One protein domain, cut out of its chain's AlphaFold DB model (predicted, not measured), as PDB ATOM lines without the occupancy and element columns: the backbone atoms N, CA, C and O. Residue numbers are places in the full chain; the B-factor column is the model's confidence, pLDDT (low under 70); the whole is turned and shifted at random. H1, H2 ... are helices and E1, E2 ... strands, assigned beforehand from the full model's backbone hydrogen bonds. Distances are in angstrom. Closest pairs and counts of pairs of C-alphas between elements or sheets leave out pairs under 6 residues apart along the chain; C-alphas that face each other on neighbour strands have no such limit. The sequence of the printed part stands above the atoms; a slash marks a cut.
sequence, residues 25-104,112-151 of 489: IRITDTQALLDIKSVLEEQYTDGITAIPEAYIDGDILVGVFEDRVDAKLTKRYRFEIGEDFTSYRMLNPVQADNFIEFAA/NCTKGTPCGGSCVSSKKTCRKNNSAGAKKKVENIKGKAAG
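Overview. This is residues 25 to 104 and 112 to 151 of the 489 residues of an uncharacterized protein of Calothrix sp. NIES-4101 (UniProt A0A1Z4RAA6). A twisted sheet of five strands, E1, E2, E3, E4 and E7, forms a wall, with helices H1 and H3 packed side by side across one face. A small hairpin, E5 and E6, sits by one end of E7, and the short helix H2 follows E4 towards the end of the long axis where residues 101 to 104 lie. The printed part has 120 residues, with three named helices and seven named strands in the order H1 E1 E2 E3 E4 H2 E5 E6 E7 H3. The sheet's order is E1, E2, E3, E4, E7, all antiparallel, and the class is mixed, helices and strands. The whole is compact, with a radius of gyration of the C-alphas of 14.3 A, and elongated, spanning 49 by 25 by 21 A.

Arrangement. E1, residues 50 to 57, E2, residues 60 to 68, E3, residues 74 to 81, and E4, residues 85 to 90, form a meander, each strand the antiparallel neighbour of the one before; E7, residues 130 to 133, is E4's other neighbour. Within hydrogen-bond range are N 55 and O 62 at 2.7 A, N 61 and O 81 at 2.8 A, N 80 and O 87 at 2.8 A, and N 88 and O 130 at 2.9 A. H1, residues 30 to 41, and H3, residues 136 to 150, lie on the same face of the sheet, making two layers, helices over a sheet. H1 runs across the strands at a height over the sheet of 9.1 A, at 83 degrees to E1 on the local plane. H3 also runs across them, at a height of 9.7 A. H1 and H3 touch, the closest C-alphas being those of Val 39 and Ala 138, 5.2 A apart, at a shallow tilt of 29 degrees, opposite ways. E5, residues 117 to 119, and E6, residues 122 to 124, form a hairpin, with N 117 and O 124 at 2.8 A. The closest C-alphas of E5 and E7 are those of Cys 119 and Cys 130, 5.5 A apart. H2, residues 93 to 97, only grazes the sheet with residues 93 to 96. In H1, H2 and H3 every O i to N i+4 pair is within hydrogen-bond range.

Along the chain. E2 is 25.5 A long, E3 21.7 A, E1 20.0 A and E4 17.3 A; H3 is 21.5 A and H1 16.4 A. H1 begins at C-alpha 30, (52.506, -9.871, -11.986), and H3 ends at C-alpha 150, (49.869, -8.166, -27.506).

Size, cuts and confidence. The two C-alphas farthest apart, those of Ala 103 and Gly 151, are 49.2 A apart. Residues 105 to 111 are not printed, and C-alphas 104 and 112 are 13.2 A apart across this cut. Of the links printed whole, none is long. Mean pLDDT of the printed part is 89.9; residues 101 to 104 and 150 to 151 are under 70.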
ATOM      1  N   ILE A  25      41.732 -12.804 -23.185       83.69
ATOM      2  CA  ILE A  25      43.153 -13.094 -22.936       83.69
ATOM      3  C   ILE A  25      43.424 -12.983 -21.437       83.69
ATOM      4  O   ILE A  25      43.381 -11.884 -20.884       83.69
ATOM      5  N   ARG A  26      43.724 -14.097 -20.761       88.94
ATOM      6  CA  ARG A  26      44.029 -14.088 -19.321       88.94
ATOM      7  C   ARG A  26      45.323 -13.328 -19.023       88.94
ATOM      8  O   ARG A  26      46.364 -13.584 -19.620       88.94
ATOM      9  N   ILE A  27      45.268 -12.448 -18.029       90.75
ATOM     10  CA  ILE A  27      46.402 -11.658 -17.551       90.75
ATOM     11  C   ILE A  27      47.029 -12.386 -16.361       90.75
ATOM     12  O   ILE A  27      46.440 -12.462 -15.284       90.75
ATOM     13  N   THR A  28      48.228 -12.934 -16.559       87.25
ATOM     14  CA  THR A  28      49.008 -13.620 -15.510       87.25
ATOM     15  C   THR A  28      50.289 -12.877 -15.128       87.25
ATOM     16  O   THR A  28      50.921 -13.225 -14.130       87.25
ATOM     17  N   ASP A  29      50.668 -11.844 -15.888       90.00
ATOM     18  CA  ASP A  29      51.831 -11.015 -15.581       90.00
ATOM     19  C   ASP A  29      51.635 -10.276 -14.250       90.00
ATOM     20  O   ASP A  29      50.655  -9.555 -14.045       90.00
ATOM     21  N   THR A  30      52.591 -10.445 -13.337       91.56
ATOM     22  CA  THR A  30      52.506  -9.871 -11.986       91.56
ATOM     23  C   THR A  30      52.479  -8.348 -12.039       91.56
ATOM     24  O   THR A  30      51.713  -7.726 -11.305       91.56
ATOM     25  N   GLN A  31      53.269  -7.733 -12.926       94.38
ATOM     26  CA  GLN A  31      53.295  -6.278 -13.046       94.38
ATOM     27  C   GLN A  31      51.975  -5.743 -13.614       94.38
ATOM     28  O   GLN A  31      51.447  -4.770 -13.084       94.38
ATOM     29  N   ALA A  32      51.398  -6.404 -14.620       95.06
ATOM     30  CA  ALA A  32      50.085  -6.059 -15.152       95.06
ATOM     31  C   ALA A  32      48.985  -6.157 -14.085       95.06
ATOM     32  O   ALA A  32      48.161  -5.253 -13.973       95.06
ATOM     33  N   LEU A  33      48.991  -7.199 -13.244       95.00
ATOM     34  CA  LEU A  33      48.042  -7.321 -12.131       95.00
ATOM     35  C   LEU A  33      48.220  -6.203 -11.087       95.00
ATOM     36  O   LEU A  33      47.229  -5.676 -10.577       95.00
ATOM     37  N   LEU A  34      49.459  -5.795 -10.793       95.75
ATOM     38  CA  LEU A  34      49.735  -4.640  -9.926       95.75
ATOM     39  C   LEU A  34      49.269  -3.318 -10.553       95.75
ATOM     40  O   LEU A  34      48.755  -2.448  -9.846       95.75
ATOM     41  N   ASP A  35      49.402  -3.174 -11.868       96.69
ATOM     42  CA  ASP A  35      48.921  -2.002 -12.596       96.69
ATOM     43  C   ASP A  35      47.385  -1.939 -12.588       96.69
ATOM     44  O   ASP A  35      46.836  -0.883 -12.272       96.69
ATOM     45  N   ILE A  36      46.691  -3.066 -12.809       97.38
ATOM     46  CA  ILE A  36      45.225  -3.175 -12.666       97.38
ATOM     47  C   ILE A  36      44.801  -2.799 -11.247       97.38
ATOM     48  O   ILE A  36      43.897  -1.981 -11.071       97.38
ATOM     49  N   LYS A  37      45.476  -3.348 -10.227       97.38
ATOM     50  CA  LYS A  37      45.216  -3.008  -8.823       97.38
ATOM     51  C   LYS A  37      45.320  -1.503  -8.597       97.38
ATOM     52  O   LYS A  37      44.415  -0.911  -8.019       97.38
ATOM     53  N   SER A  38      46.387  -0.882  -9.092       96.81
ATOM     54  CA  SER A  38      46.587   0.555  -8.934       96.81
ATOM     55  C   SER A  38      45.514   1.387  -9.635       96.81
ATOM     56  O   SER A  38      45.158   2.429  -9.094       96.81
ATOM     57  N   VAL A  39      45.020   0.969 -10.805       97.19
ATOM     58  CA  VAL A  39      43.918   1.657 -11.504       97.19
ATOM     59  C   VAL A  39      42.629   1.567 -10.687       97.19
ATOM     60  O   VAL A  39      41.951   2.572 -10.483       97.19
ATOM     61  N   LEU A  40      42.309   0.380 -10.166       97.06
ATOM     62  CA  LEU A  40      41.123   0.170  -9.336       97.06
ATOM     63  C   LEU A  40      41.194   0.964  -8.019       97.06
ATOM     64  O   LEU A  40      40.192   1.549  -7.610       97.06
ATOM     65  N   GLU A  41      42.364   1.037  -7.376       95.94
ATOM     66  CA  GLU A  41      42.573   1.753  -6.104       95.94
ATOM     67  C   GLU A  41      42.484   3.290  -6.224       95.94
ATOM     68  O   GLU A  41      42.329   3.963  -5.206       95.94
ATOM     69  N   GLU A  42      42.467   3.868  -7.435       94.56
ATOM     70  CA  GLU A  42      42.105   5.288  -7.621       94.56
ATOM     71  C   GLU A  42      40.642   5.568  -7.223       94.56
ATOM     72  O   GLU A  42      40.278   6.697  -6.880       94.56
ATOM     73  N   GLN A  43      39.784   4.545  -7.270       92.50
ATOM     74  CA  GLN A  43      38.348   4.649  -7.002       92.50
ATOM     75  C   GLN A  43      37.924   3.809  -5.793       92.50
ATOM     76  O   GLN A  43      37.077   4.245  -5.002       92.50
ATOM     77  N   TYR A  44      38.524   2.631  -5.626       94.62
ATOM     78  CA  TYR A  44      38.271   1.703  -4.532       94.62
ATOM     79  C   TYR A  44      39.233   1.955  -3.366       94.62
ATOM     80  O   TYR A  44      40.354   1.456  -3.330       94.62
ATOM     81  N   THR A  45      38.786   2.731  -2.382       92.06
ATOM     82  CA  THR A  45      39.650   3.241  -1.302       92.06
ATOM     83  C   THR A  45      39.866   2.282  -0.129       92.06
ATOM     84  O   THR A  45      40.698   2.560   0.729       92.06
ATOM     85  N   ASP A  46      39.119   1.179  -0.059       88.31
ATOM     86  CA  ASP A  46      39.135   0.267   1.102       88.31
ATOM     87  C   ASP A  46      40.269  -0.772   1.047       88.31
ATOM     88  O   ASP A  46      40.468  -1.529   2.000       88.31
ATOM     89  N   GLY A  47      41.045  -0.747  -0.043       89.75
ATOM     90  CA  GLY A  47      42.198  -1.604  -0.295       89.75
ATOM     91  C   GLY A  47      41.825  -2.917  -0.980       89.75
ATOM     92  O   GLY A  47      40.881  -3.600  -0.589       89.75
ATOM     93  N   ILE A  48      42.591  -3.293  -2.006       95.25
ATOM     94  CA  ILE A  48      42.387  -4.556  -2.727       95.25
ATOM     95  C   ILE A  48      43.329  -5.619  -2.165       95.25
ATOM     96  O   ILE A  48      44.556  -5.467  -2.176       95.25
ATOM     97  N   THR A  49      42.755  -6.722  -1.684       95.19
ATOM     98  CA  THR A  49      43.504  -7.856  -1.130       95.19
ATOM     99  C   THR A  49      44.100  -8.722  -2.235       95.19
ATOM    100  O   THR A  49      45.278  -9.063  -2.165       95.19
ATOM    101  N   ALA A  50      43.309  -9.065  -3.254       94.19
ATOM    102  CA  ALA A  50      43.738  -9.931  -4.351       94.19
ATOM    103  C   ALA A  50      42.968  -9.640  -5.647       94.19
ATOM    104  O   ALA A  50      41.861  -9.108  -5.609       94.19
ATOM    105  N   ILE A  51      43.548 -10.030  -6.783       96.62
ATOM    106  CA  ILE A  51      42.896 -10.069  -8.101       96.62
ATOM    107  C   ILE A  51      43.005 -11.519  -8.594       96.62
ATOM    108  O   ILE A  51      44.006 -11.865  -9.218       96.62
ATOM    109  N   PRO A  52      42.058 -12.406  -8.229       87.31
ATOM    110  CA  PRO A  52      42.116 -13.824  -8.602       87.31
ATOM    111  C   PRO A  52      42.050 -14.056 -10.115       87.31
ATOM    112  O   PRO A  52      42.606 -15.035 -10.615       87.31
ATOM    113  N   GLU A  53      41.384 -13.161 -10.845       89.44
ATOM    114  CA  GLU A  53      41.219 -13.273 -12.288       89.44
ATOM    115  C   GLU A  53      41.152 -11.899 -12.957       89.44
ATOM    116  O   GLU A  53      40.512 -10.968 -12.460       89.44
ATOM    117  N   ALA A  54      41.820 -11.792 -14.101       95.31
ATOM    118  CA  ALA A  54      41.806 -10.630 -14.969       95.31
ATOM    119  C   ALA A  54      42.024 -11.084 -16.414       95.31
ATOM    120  O   ALA A  54      42.819 -11.991 -16.675       95.31
ATOM    121  N   TYR A  55      41.324 -10.444 -17.338       94.19
ATOM    122  CA  TYR A  55      41.299 -10.766 -18.754       94.19
ATOM    123  C   TYR A  55      41.274  -9.486 -19.587       94.19
ATOM    124  O   TYR A  55      40.770  -8.457 -19.136       94.19
ATOM    125  N   ILE A  56      41.778  -9.562 -20.812       92.69
ATOM    126  CA  ILE A  56      41.519  -8.586 -21.874       92.69
ATOM    127  C   ILE A  56      40.352  -9.123 -22.692       92.69
ATOM    128  O   ILE A  56      40.468 -10.220 -23.222       92.69
ATOM    129  N   ASP A  57      39.255  -8.379 -22.758       86.94
ATOM    130  CA  ASP A  57      38.029  -8.699 -23.496       86.94
ATOM    131  C   ASP A  57      37.820  -7.584 -24.534       86.94
ATOM    132  O   ASP A  57      37.340  -6.494 -24.212       86.94
ATOM    133  N   GLY A  58      38.333  -7.798 -25.751       87.12
ATOM    134  CA  GLY A  58      38.441  -6.750 -26.772       87.12
ATOM    135  C   GLY A  58      39.201  -5.512 -26.268       87.12
ATOM    136  O   GLY A  58      40.373  -5.584 -25.898       87.12
ATOM    137  N   ASP A  59      38.516  -4.367 -26.227       89.56
ATOM    138  CA  ASP A  59      39.078  -3.079 -25.800       89.56
ATOM    139  C   ASP A  59      38.932  -2.790 -24.300       89.56
ATOM    140  O   ASP A  59      39.219  -1.675 -23.850       89.56
ATOM    141  N   ILE A  60      38.506  -3.751 -23.488       94.75
ATOM    142  CA  ILE A  60      38.365  -3.552 -22.044       94.75
ATOM    143  C   ILE A  60      39.118  -4.624 -21.261       94.75
ATOM    144  O   ILE A  60      39.310  -5.747 -21.714       94.75
ATOM    145  N   LEU A  61      39.568  -4.272 -20.060       96.12
ATOM    146  CA  LEU A  61      40.039  -5.244 -19.082       96.12
ATOM    147  C   LEU A  61      38.858  -5.637 -18.202       96.12
ATOM    148  O   LEU A  61      38.174  -4.766 -17.667       96.12
ATOM    149  N   VAL A  62      38.637  -6.928 -18.012       96.44
ATOM    150  CA  VAL A  62      37.568  -7.453 -17.156       96.44
ATOM    151  C   VAL A  62      38.143  -8.423 -16.141       96.44
ATOM    152  O   VAL A  62      39.153  -9.070 -16.392       96.44
ATOM    153  N   GLY A  63      37.516  -8.558 -14.981       96.19
ATOM    154  CA  GLY A  63      37.983  -9.526 -13.994       96.19
ATOM    155  C   GLY A  63      37.264  -9.427 -12.666       96.19
ATOM    156  O   GLY A  63      36.200  -8.808 -12.559       96.19
ATOM    157  N   VAL A  64      37.861 -10.035 -11.645       96.31
ATOM    158  CA  VAL A  64      37.369  -9.991 -10.270       96.31
ATOM    159  C   VAL A  64      38.493  -9.602  -9.326       96.31
ATOM    160  O   VAL A  64      39.609 -10.102  -9.433       96.31
ATOM    161  N   PHE A  65      38.178  -8.729  -8.371       97.75
ATOM    162  CA  PHE A  65      39.047  -8.432  -7.240       97.75
ATOM    163  C   PHE A  65      38.347  -8.714  -5.910       97.75
ATOM    164  O   PHE A  65      37.115  -8.731  -5.808       97.75
ATOM    165  N   GLU A  66      39.157  -8.945  -4.886       95.00
ATOM    166  CA  GLU A  66      38.724  -9.279  -3.539       95.00
ATOM    167  C   GLU A  66      39.176  -8.226  -2.537       95.00
ATOM    168  O   GLU A  66      40.324  -7.775  -2.549       95.00
ATOM    169  N   ASP A  67      38.276  -7.898  -1.620       93.94
ATOM    170  CA  ASP A  67      38.550  -7.091  -0.445       93.94
ATOM    171  C   ASP A  67      38.201  -7.883   0.820       93.94
ATOM    172  O   ASP A  67      37.031  -8.093   1.160       93.94
ATOM    173  N   ARG A  68      39.232  -8.343   1.532       90.69
ATOM    174  CA  ARG A  68      39.080  -9.034   2.808       90.69
ATOM    175  C   ARG A  68      38.842  -8.005   3.909       90.69
ATOM    176  O   ARG A  68      39.736  -7.246   4.283       90.69
ATOM    177  N   VAL A  69      37.616  -7.965   4.424       85.56
ATOM    178  CA  VAL A  69      37.229  -7.097   5.545       85.56
ATOM    179  C   VAL A  69      37.740  -7.689   6.852       85.56
ATOM    180  O   VAL A  69      38.401  -6.998   7.620       85.56
ATOM    181  N   ASP A  70      37.499  -8.982   7.064       83.94
ATOM    182  CA  ASP A  70      38.016  -9.748   8.194       83.94
ATOM    183  C   ASP A  70      38.134 -11.248   7.838       83.94
ATOM    184  O   ASP A  70      38.116 -11.631   6.668       83.94
ATOM    185  N   ALA A  71      38.282 -12.117   8.844       82.81
ATOM    186  CA  ALA A  71      38.369 -13.564   8.636       82.81
ATOM    187  C   ALA A  71      37.055 -14.212   8.147       82.81
ATOM    188  O   ALA A  71      37.083 -15.347   7.680       82.81
ATOM    189  N   LYS A  72      35.912 -13.529   8.283       84.56
ATOM    190  CA  LYS A  72      34.569 -14.045   7.979       84.56
ATOM    191  C   LYS A  72      33.950 -13.405   6.734       84.56
ATOM    192  O   LYS A  72      33.061 -14.008   6.140       84.56
ATOM    193  N   LEU A  73      34.404 -12.218   6.331       85.88
ATOM    194  CA  LEU A  73      33.886 -11.476   5.188       85.88
ATOM    195  C   LEU A  73      34.997 -11.115   4.197       85.88
ATOM    196  O   LEU A  73      35.879 -10.299   4.470       85.88
ATOM    197  N   THR A  74      34.873 -11.668   2.992       91.94
ATOM    198  CA  THR A  74      35.588 -11.213   1.795       91.94
ATOM    199  C   THR A  74      34.566 -10.707   0.788       91.94
ATOM    200  O   THR A  74      33.686 -11.452   0.354       91.94
ATOM    201  N   LYS A  75      34.650  -9.429   0.427       92.81
ATOM    202  CA  LYS A  75      33.824  -8.835  -0.626       92.81
ATOM    203  C   LYS A  75      34.462  -9.151  -1.975       92.81
ATOM    204  O   LYS A  75      35.663  -8.959  -2.142       92.81
ATOM    205  N   ARG A  76      33.671  -9.636  -2.930       94.06
ATOM    206  CA  ARG A  76      34.122  -9.935  -4.297       94.06
ATOM    207  C   ARG A  76      33.486  -8.942  -5.253       94.06
ATOM    208  O   ARG A  76      32.277  -8.725  -5.189       94.06
ATOM    209  N   TYR A  77      34.275  -8.366  -6.147       96.56
ATOM    210  CA  TYR A  77      33.817  -7.363  -7.102       96.56
ATOM    211  C   TYR A  77      34.192  -7.766  -8.514       96.56
ATOM    212  O   TYR A  77      35.350  -8.074  -8.761       96.56
ATOM    213  N   ARG A  78      33.239  -7.713  -9.447       96.31
ATOM    214  CA  ARG A  78      33.549  -7.757 -10.881       96.31
ATOM    215  C   ARG A  78      33.906  -6.354 -11.341       96.31
ATOM    216  O   ARG A  78      33.145  -5.435 -11.032       96.31
ATOM    217  N   PHE A  79      35.005  -6.210 -12.074       97.94
ATOM    218  CA  PHE A  79      35.442  -4.940 -12.641       97.94
ATOM    219  C   PHE A  79      35.453  -4.954 -14.171       97.94
ATOM    220  O   PHE A  79      35.599  -6.008 -14.789       97.94
ATOM    221  N   GLU A  80      35.331  -3.759 -14.745       97.56
ATOM    222  CA  GLU A  80      35.542  -3.445 -16.157       97.56
ATOM    223  C   GLU A  80      36.367  -2.156 -16.238       97.56
ATOM    224  O   GLU A  80      36.006  -1.148 -15.624       97.56
ATOM    225  N   ILE A  81      37.468  -2.176 -16.985       97.69
ATOM    226  CA  ILE A  81      38.347  -1.027 -17.207       97.69
ATOM    227  C   ILE A  81      38.471  -0.817 -18.714       97.69
ATOM    228  O   ILE A  81      39.163  -1.565 -19.403       97.69
ATOM    229  N   GLY A  82      37.789   0.202 -19.224       94.94
ATOM    230  CA  GLY A  82      38.006   0.704 -20.577       94.94
ATOM    231  C   GLY A  82      39.089   1.775 -20.609       94.94
ATOM    232  O   GLY A  82      39.704   2.089 -19.593       94.94
ATOM    233  N   GLU A  83      39.304   2.377 -21.776       92.75
ATOM    234  CA  GLU A  83      40.234   3.503 -21.912       92.75
ATOM    235  C   GLU A  83      39.801   4.681 -21.023       92.75
ATOM    236  O   GLU A  83      40.564   5.163 -20.188       92.75
ATOM    237  N   ASP A  84      38.533   5.080 -21.109       95.88
ATOM    238  CA  ASP A  84      38.031   6.269 -20.416       95.88
ATOM    239  C   ASP A  84      37.404   6.014 -19.053       95.88
ATOM    240  O   ASP A  84      37.137   6.971 -18.328       95.88
ATOM    241  N   PHE A  85      37.149   4.762 -18.679       96.62
ATOM    242  CA  PHE A  85      36.392   4.458 -17.471       96.62
ATOM    243  C   PHE A  85      36.927   3.248 -16.720       96.62
ATOM    244  O   PHE A  85      37.461   2.309 -17.301       96.62
ATOM    245  N   THR A  86      36.666   3.255 -15.420       97.12
ATOM    246  CA  THR A  86      36.727   2.080 -14.561       97.12
ATOM    247  C   THR A  86      35.366   1.929 -13.904       97.12
ATOM    248  O   THR A  86      34.753   2.912 -13.471       97.12
ATOM    249  N   SER A  87      34.858   0.703 -13.872       97.12
ATOM    250  CA  SER A  87      33.630   0.368 -13.172       97.12
ATOM    251  C   SER A  87      33.757  -0.950 -12.426       97.12
ATOM    252  O   SER A  87      34.507  -1.833 -12.830       97.12
ATOM    253  N   TYR A  88      33.033  -1.084 -11.318       97.50
ATOM    254  CA  TYR A  88      32.972  -2.334 -10.572       97.50
ATOM    255  C   TYR A  88      31.672  -2.478  -9.786       97.50
ATOM    256  O   TYR A  88      31.059  -1.497  -9.350       97.50
ATOM    257  N   ARG A  89      31.251  -3.729  -9.588       96.06
ATOM    258  CA  ARG A  89      30.045  -4.090  -8.829       96.06
ATOM    259  C   ARG A  89      30.285  -5.300  -7.937       96.06
ATOM    260  O   ARG A  89      31.012  -6.217  -8.317       96.06
ATOM    261  N   MET A  90      29.652  -5.312  -6.768       94.88
ATOM    262  CA  MET A  90      29.776  -6.415  -5.817       94.88
ATOM    263  C   MET A  90      29.060  -7.669  -6.336       94.88
ATOM    264  O   MET A  90      27.944  -7.589  -6.844       94.88
ATOM    265  N   LEU A  91      29.693  -8.832  -6.185       91.38
ATOM    266  CA  LEU A  91      29.156 -10.138  -6.575       91.38
ATOM    267  C   LEU A  91      28.431 -10.849  -5.428       91.38
ATOM    268  O   LEU A  91      27.560 -11.676  -5.675       91.38
ATOM    269  N   ASN A  92      28.750 -10.511  -4.177       89.25
ATOM    270  CA  ASN A  92      28.161 -11.111  -2.979       89.25
ATOM    271  C   ASN A  92      27.481 -10.089  -2.036       89.25
ATOM    272  O   ASN A  92      27.766 -10.080  -0.836       89.25
ATOM    273  N   PRO A  93      26.537  -9.255  -2.526       88.62
ATOM    274  CA  PRO A  93      25.944  -8.162  -1.747       88.62
ATOM    275  C   PRO A  93      25.233  -8.622  -0.469       88.62
ATOM    276  O   PRO A  93      25.347  -7.970   0.562       88.62
ATOM    277  N   VAL A  94      24.565  -9.780  -0.494       82.00
ATOM    278  CA  VAL A  94      23.823 -10.311   0.665       82.00
ATOM    279  C   VAL A  94      24.749 -10.619   1.846       82.00
ATOM    280  O   VAL A  94      24.394 -10.360   2.993       82.00
ATOM    281  N   GLN A  95      25.948 -11.146   1.579       82.81
ATOM    282  CA  GLN A  95      26.923 -11.460   2.627       82.81
ATOM    283  C   GLN A  95      27.470 -10.183   3.275       82.81
ATOM    284  O   GLN A  95      27.638 -10.143   4.489       82.81
ATOM    285  N   ALA A  96      27.703  -9.135   2.478       83.38
ATOM    286  CA  ALA A  96      28.164  -7.844   2.977       83.38
ATOM    287  C   ALA A  96      27.071  -7.086   3.755       83.38
ATOM    288  O   ALA A  96      27.361  -6.491   4.789       83.38
ATOM    289  N   ASP A  97      25.818  -7.124   3.293       84.00
ATOM    290  CA  ASP A  97      24.701  -6.412   3.932       84.00
ATOM    291  C   ASP A  97      24.325  -7.024   5.294       84.00
ATOM    292  O   ASP A  97      24.024  -6.299   6.248       84.00
ATOM    293  N   ASN A  98      24.397  -8.356   5.394       82.88
ATOM    294  CA  ASN A  98      24.091  -9.114   6.609       82.88
ATOM    295  C   ASN A  98      25.269  -9.203   7.589       82.88
ATOM    296  O   ASN A  98      25.137  -9.805   8.656       82.88
ATOM    297  N   PHE A  99      26.423  -8.629   7.248       80.12
ATOM    298  CA  PHE A  99      27.580  -8.649   8.129       80.12
ATOM    299  C   PHE A  99      27.338  -7.756   9.352       80.12
ATOM    300  O   PHE A  99      27.111  -6.544   9.241       80.12
ATOM    301  N   ILE A 100      27.367  -8.374  10.533       74.50
ATOM    302  CA  ILE A 100      27.295  -7.695  11.824       74.50
ATOM    303  C   ILE A 100      28.729  -7.488  12.298       74.50
ATOM    304  O   ILE A 100      29.441  -8.447  12.598       74.50
ATOM    305  N   GLU A 101      29.147  -6.228  12.341       64.44
ATOM    306  CA  GLU A 101      30.484  -5.832  12.763       64.44
ATOM    307  C   GLU A 101      30.638  -6.067  14.273       64.44
ATOM    308  O   GLU A 101      30.189  -5.277  15.101       64.44
ATOM    309  N   PHE A 102      31.249  -7.190  14.652       57.81
ATOM    310  CA  PHE A 102      31.694  -7.407  16.026       57.81
ATOM    311  C   PHE A 102      32.974  -6.598  16.234       57.81
ATOM    312  O   PHE A 102      34.032  -7.041  15.804       57.81
ATOM    313  N   ALA A 103      32.832  -5.406  16.830       54.97
ATOM    314  CA  ALA A 103      33.878  -4.494  17.311       54.97
ATOM    315  C   ALA A 103      35.251  -4.665  16.626       54.97
ATOM    316  O   ALA A 103      36.045  -5.528  17.011       54.97
ATOM    317  N   ALA A 104      35.526  -3.832  15.616       54.97
ATOM    318  CA  ALA A 104      36.787  -3.826  14.880       54.97
ATOM    319  C   ALA A 104      37.999  -3.937  15.826       54.97
ATOM    320  O   ALA A 104      38.134  -3.166  16.780       54.97
ATOM    321  N   ASN A 112      36.237   2.779   4.570       75.19
ATOM    322  CA  ASN A 112      35.236   3.801   4.268       75.19
ATOM    323  C   ASN A 112      33.834   3.186   4.131       75.19
ATOM    324  O   ASN A 112      32.841   3.876   4.361       75.19
ATOM    325  N   CYS A 113      33.740   1.891   3.800       80.12
ATOM    326  CA  CYS A 113      32.479   1.167   3.707       80.12
ATOM    327  C   CYS A 113      32.526  -0.207   4.381       80.12
ATOM    328  O   CYS A 113      32.898  -1.205   3.755       80.12
ATOM    329  N   THR A 114      31.988  -0.333   5.596       77.06
ATOM    330  CA  THR A 114      31.663  -1.667   6.133       77.06
ATOM    331  C   THR A 114      30.521  -2.290   5.326       77.06
ATOM    332  O   THR A 114      30.675  -3.375   4.759       77.06
ATOM    333  N   LYS A 115      29.407  -1.562   5.165       77.44
ATOM    334  CA  LYS A 115      28.237  -1.982   4.376       77.44
ATOM    335  C   LYS A 115      28.198  -1.222   3.055       77.44
ATOM    336  O   LYS A 115      28.252   0.001   3.055       77.44
ATOM    337  N   GLY A 116      28.100  -1.941   1.939       87.31
ATOM    338  CA  GLY A 116      28.088  -1.348   0.599       87.31
ATOM    339  C   GLY A 116      29.439  -1.350  -0.124       87.31
ATOM    340  O   GLY A 116      30.355  -2.106   0.216       87.31
ATOM    341  N   THR A 117      29.510  -0.523  -1.165       89.88
ATOM    342  CA  THR A 117      30.600  -0.448  -2.141       89.88
ATOM    343  C   THR A 117      31.268   0.932  -2.072       89.88
ATOM    344  O   THR A 117      30.596   1.933  -2.330       89.88
ATOM    345  N   PRO A 118      32.573   1.019  -1.761       91.69
ATOM    346  CA  PRO A 118      33.345   2.253  -1.897       91.69
ATOM    347  C   PRO A 118      33.304   2.772  -3.329       91.69
ATOM    348  O   PRO A 118      33.475   1.990  -4.259       91.69
ATOM    349  N   CYS A 119      33.102   4.071  -3.521       92.88
ATOM    350  CA  CYS A 119      33.142   4.714  -4.829       92.88
ATOM    351  C   CYS A 119      33.721   6.127  -4.711       92.88
ATOM    352  O   CYS A 119      33.003   7.106  -4.487       92.88
ATOM    353  N   GLY A 120      35.048   6.225  -4.820       86.44
ATOM    354  CA  GLY A 120      35.796   7.479  -4.823       86.44
ATOM    355  C   GLY A 120      35.544   8.355  -3.597       86.44
ATOM    356  O   GLY A 120      35.178   9.519  -3.759       86.44
ATOM    357  N   GLY A 121      35.700   7.772  -2.404       84.62
ATOM    358  CA  GLY A 121      35.535   8.436  -1.105       84.62
ATOM    359  C   GLY A 121      34.112   8.423  -0.535       84.62
ATOM    360  O   GLY A 121      33.915   8.819   0.607       84.62
ATOM    361  N   SER A 122      33.124   7.952  -1.300       87.94
ATOM    362  CA  SER A 122      31.735   7.800  -0.848       87.94
ATOM    363  C   SER A 122      31.328   6.332  -0.762       87.94
ATOM    364  O   SER A 122      31.939   5.482  -1.414       87.94
ATOM    365  N   CYS A 123      30.282   6.034   0.010       90.62
ATOM    366  CA  CYS A 123      29.720   4.693   0.091       90.62
ATOM    367  C   CYS A 123      28.419   4.584  -0.698       90.62
ATOM    368  O   CYS A 123      27.441   5.261  -0.380       90.62
ATOM    369  N   VAL A 124      28.389   3.721  -1.715       91.62
ATOM    370  CA  VAL A 124      27.162   3.407  -2.456       91.62
ATOM    371  C   VAL A 124      26.597   2.059  -2.018       91.62
ATOM    372  O   VAL A 124      27.288   1.224  -1.439       91.62
ATOM    373  N   SER A 125      25.309   1.836  -2.291       91.19
ATOM    374  CA  SER A 125      24.646   0.558  -2.003       91.19
ATOM    375  C   SER A 125      25.425  -0.628  -2.593       91.19
ATOM    376  O   SER A 125      25.937  -0.541  -3.708       91.19
ATOM    377  N   SER A 126      25.449  -1.756  -1.874       88.75
ATOM    378  CA  SER A 126      26.069  -3.024  -2.295       88.75
ATOM    379  C   SER A 126      25.566  -3.530  -3.654       88.75
ATOM    380  O   SER A 126      26.290  -4.222  -4.364       88.75
ATOM    381  N   LYS A 127      24.345  -3.144  -4.045       89.00
ATOM    382  CA  LYS A 127      23.714  -3.500  -5.326       89.00
ATOM    383  C   LYS A 127      24.018  -2.519  -6.464       89.00
ATOM    384  O   LYS A 127      23.628  -2.782  -7.598       89.00
ATOM    385  N   LYS A 128      24.654  -1.375  -6.184       93.62
ATOM    386  CA  LYS A 128      24.995  -0.364  -7.196       93.62
ATOM    387  C   LYS A 128      26.399  -0.596  -7.755       93.62
ATOM    388  O   LYS A 128      27.309  -1.013  -7.041       93.62
ATOM    389  N   THR A 129      26.565  -0.269  -9.034       94.62
ATOM    390  CA  THR A 129      27.864  -0.226  -9.717       94.62
ATOM    391  C   THR A 129      28.537   1.115  -9.440       94.62
ATOM    392  O   THR A 129      27.913   2.163  -9.617       94.62
ATOM    393  N   CYS A 130      29.804   1.097  -9.029       96.62
ATOM    394  CA  CYS A 130      30.641   2.291  -9.064       96.62
ATOM    395  C   CYS A 130      31.194   2.460 -10.478       96.62
ATOM    396  O   CYS A 130      31.662   1.487 -11.061       96.62
ATOM    397  N   ARG A 131      31.143   3.675 -11.027       96.31
ATOM    398  CA  ARG A 131      31.764   4.015 -12.309       96.31
ATOM    399  C   ARG A 131      32.330   5.426 -12.232       96.31
ATOM    400  O   ARG A 131      31.608   6.350 -11.862       96.31
ATOM    401  N   LYS A 132      33.596   5.594 -12.605       95.62
ATOM    402  CA  LYS A 132      34.241   6.904 -12.758       95.62
ATOM    403  C   LYS A 132      35.185   6.892 -13.955       95.62
ATOM    404  O   LYS A 132      35.659   5.836 -14.379       95.62
ATOM    405  N   ASN A 133      35.459   8.086 -14.469       96.44
ATOM    406  CA  ASN A 133      36.406   8.266 -15.558       96.44
ATOM    407  C   ASN A 133      37.841   8.030 -15.074       96.44
ATOM    408  O   ASN A 133      38.177   8.363 -13.934       96.44
ATOM    409  N   ASN A 134      38.673   7.467 -15.944       95.12
ATOM    410  CA  ASN A 134      40.073   7.181 -15.653       95.12
ATOM    411  C   ASN A 134      40.905   8.466 -15.617       95.12
ATOM    412  O   ASN A 134      40.749   9.348 -16.466       95.12
ATOM    413  N   SER A 135      41.830   8.552 -14.658       96.50
ATOM    414  CA  SER A 135      42.867   9.580 -14.670       96.50
ATOM    415  C   SER A 135      43.834   9.365 -15.844       96.50
ATOM    416  O   SER A 135      43.919   8.275 -16.413       96.50
ATOM    417  N   ALA A 136      44.623  10.385 -16.195       95.75
ATOM    418  CA  ALA A 136      45.671  10.234 -17.210       95.75
ATOM    419  C   ALA A 136      46.698   9.142 -16.836       95.75
ATOM    420  O   ALA A 136      47.205   8.439 -17.709       95.75
ATOM    421  N   GLY A 137      46.969   8.968 -15.535       95.44
ATOM    422  CA  GLY A 137      47.830   7.901 -15.028       95.44
ATOM    423  C   GLY A 137      47.223   6.515 -15.248       95.44
ATOM    424  O   GLY A 137      47.911   5.622 -15.746       95.44
ATOM    425  N   ALA A 138      45.930   6.357 -14.953       95.62
ATOM    426  CA  ALA A 138      45.204   5.116 -15.189       95.62
ATOM    427  C   ALA A 138      45.152   4.743 -16.677       95.62
ATOM    428  O   ALA A 138      45.465   3.607 -17.026       95.62
ATOM    429  N   LYS A 139      44.860   5.708 -17.560       96.50
ATOM    430  CA  LYS A 139      44.852   5.508 -19.021       96.50
ATOM    431  C   LYS A 139      46.162   4.909 -19.530       96.50
ATOM    432  O   LYS A 139      46.156   3.870 -20.186       96.50
ATOM    433  N   LYS A 140      47.290   5.504 -19.129       96.25
ATOM    434  CA  LYS A 140      48.630   5.037 -19.512       96.25
ATOM    435  C   LYS A 140      48.922   3.612 -19.024       96.25
ATOM    436  O   LYS A 140      49.581   2.843 -19.716       96.25
ATOM    437  N   LYS A 141      48.445   3.239 -17.831       96.12
ATOM    438  CA  LYS A 141      48.605   1.871 -17.308       96.12
ATOM    439  C   LYS A 141      47.782   0.858 -18.097       96.12
ATOM    440  O   LYS A 141      48.309  -0.194 -18.439       96.12
ATOM    441  N   VAL A 142      46.531   1.184 -18.421       95.19
ATOM    442  CA  VAL A 142      45.651   0.322 -19.230       95.19
ATOM    443  C   VAL A 142      46.257   0.069 -20.610       95.19
ATOM    444  O   VAL A 142      46.303  -1.075 -21.055       95.19
ATOM    445  N   GLU A 143      46.784   1.111 -21.250       94.75
ATOM    446  CA  GLU A 143      47.483   1.001 -22.534       94.75
ATOM    447  C   GLU A 143      48.717   0.088 -22.437       94.75
ATOM    448  O   GLU A 143      48.869  -0.834 -23.235       94.75
ATOM    449  N   ASN A 144      49.548   0.260 -21.401       93.25
ATOM    450  CA  ASN A 144      50.717  -0.594 -21.170       93.25
ATOM    451  C   ASN A 144      50.349  -2.069 -20.940       93.25
ATOM    452  O   ASN A 144      51.045  -2.955 -21.437       93.25
ATOM    453  N   ILE A 145      49.279  -2.344 -20.185       93.56
ATOM    454  CA  ILE A 145      48.797  -3.712 -19.932       93.56
ATOM    455  C   ILE A 145      48.394  -4.372 -21.254       93.56
ATOM    456  O   ILE A 145      48.837  -5.484 -21.549       93.56
ATOM    457  N   LYS A 146      47.605  -3.668 -22.074       91.12
ATOM    458  CA  LYS A 146      47.175  -4.160 -23.389       91.12
ATOM    459  C   LYS A 146      48.356  -4.364 -24.340       91.12
ATOM    460  O   LYS A 146      48.445  -5.404 -24.987       91.12
ATOM    461  N   GLY A 147      49.300  -3.421 -24.372       86.75
ATOM    462  CA  GLY A 147      50.492  -3.499 -25.219       86.75
ATOM    463  C   GLY A 147      51.402  -4.681 -24.874       86.75
ATOM    464  O   GLY A 147      51.881  -5.370 -25.770       86.75
ATOM    465  N   LYS A 148      51.597  -4.974 -23.581       83.75
ATOM    466  CA  LYS A 148      52.393  -6.132 -23.137       83.75
ATOM    467  C   LYS A 148      51.738  -7.468 -23.475       83.75
ATOM    468  O   LYS A 148      52.435  -8.407 -23.844       83.75
ATOM    469  N   ALA A 149      50.416  -7.558 -23.364       75.12
ATOM    470  CA  ALA A 149      49.693  -8.780 -23.703       75.12
ATOM    471  C   ALA A 149      49.681  -9.066 -25.215       75.12
ATOM    472  O   ALA A 149      49.656 -10.228 -25.611       75.12
ATOM    473  N   ALA A 150      49.764  -8.029 -26.054       66.88
ATOM    474  CA  ALA A 150      49.869  -8.166 -27.506       66.88
ATOM    475  C   ALA A 150      51.274  -8.589 -27.996       66.88
ATOM    476  O   ALA A 150      51.406  -9.060 -29.122       66.88
ATOM    477  N   GLY A 151      52.322  -8.445 -27.172       55.50
ATOM    478  CA  GLY A 151      53.728  -8.636 -27.564       55.50
ATOM    479  C   GLY A 151      54.430  -9.864 -26.974       55.50
ATOM    480  O   GLY A 151      55.637  -9.810 -26.776       55.50
TER     481      GLY A 151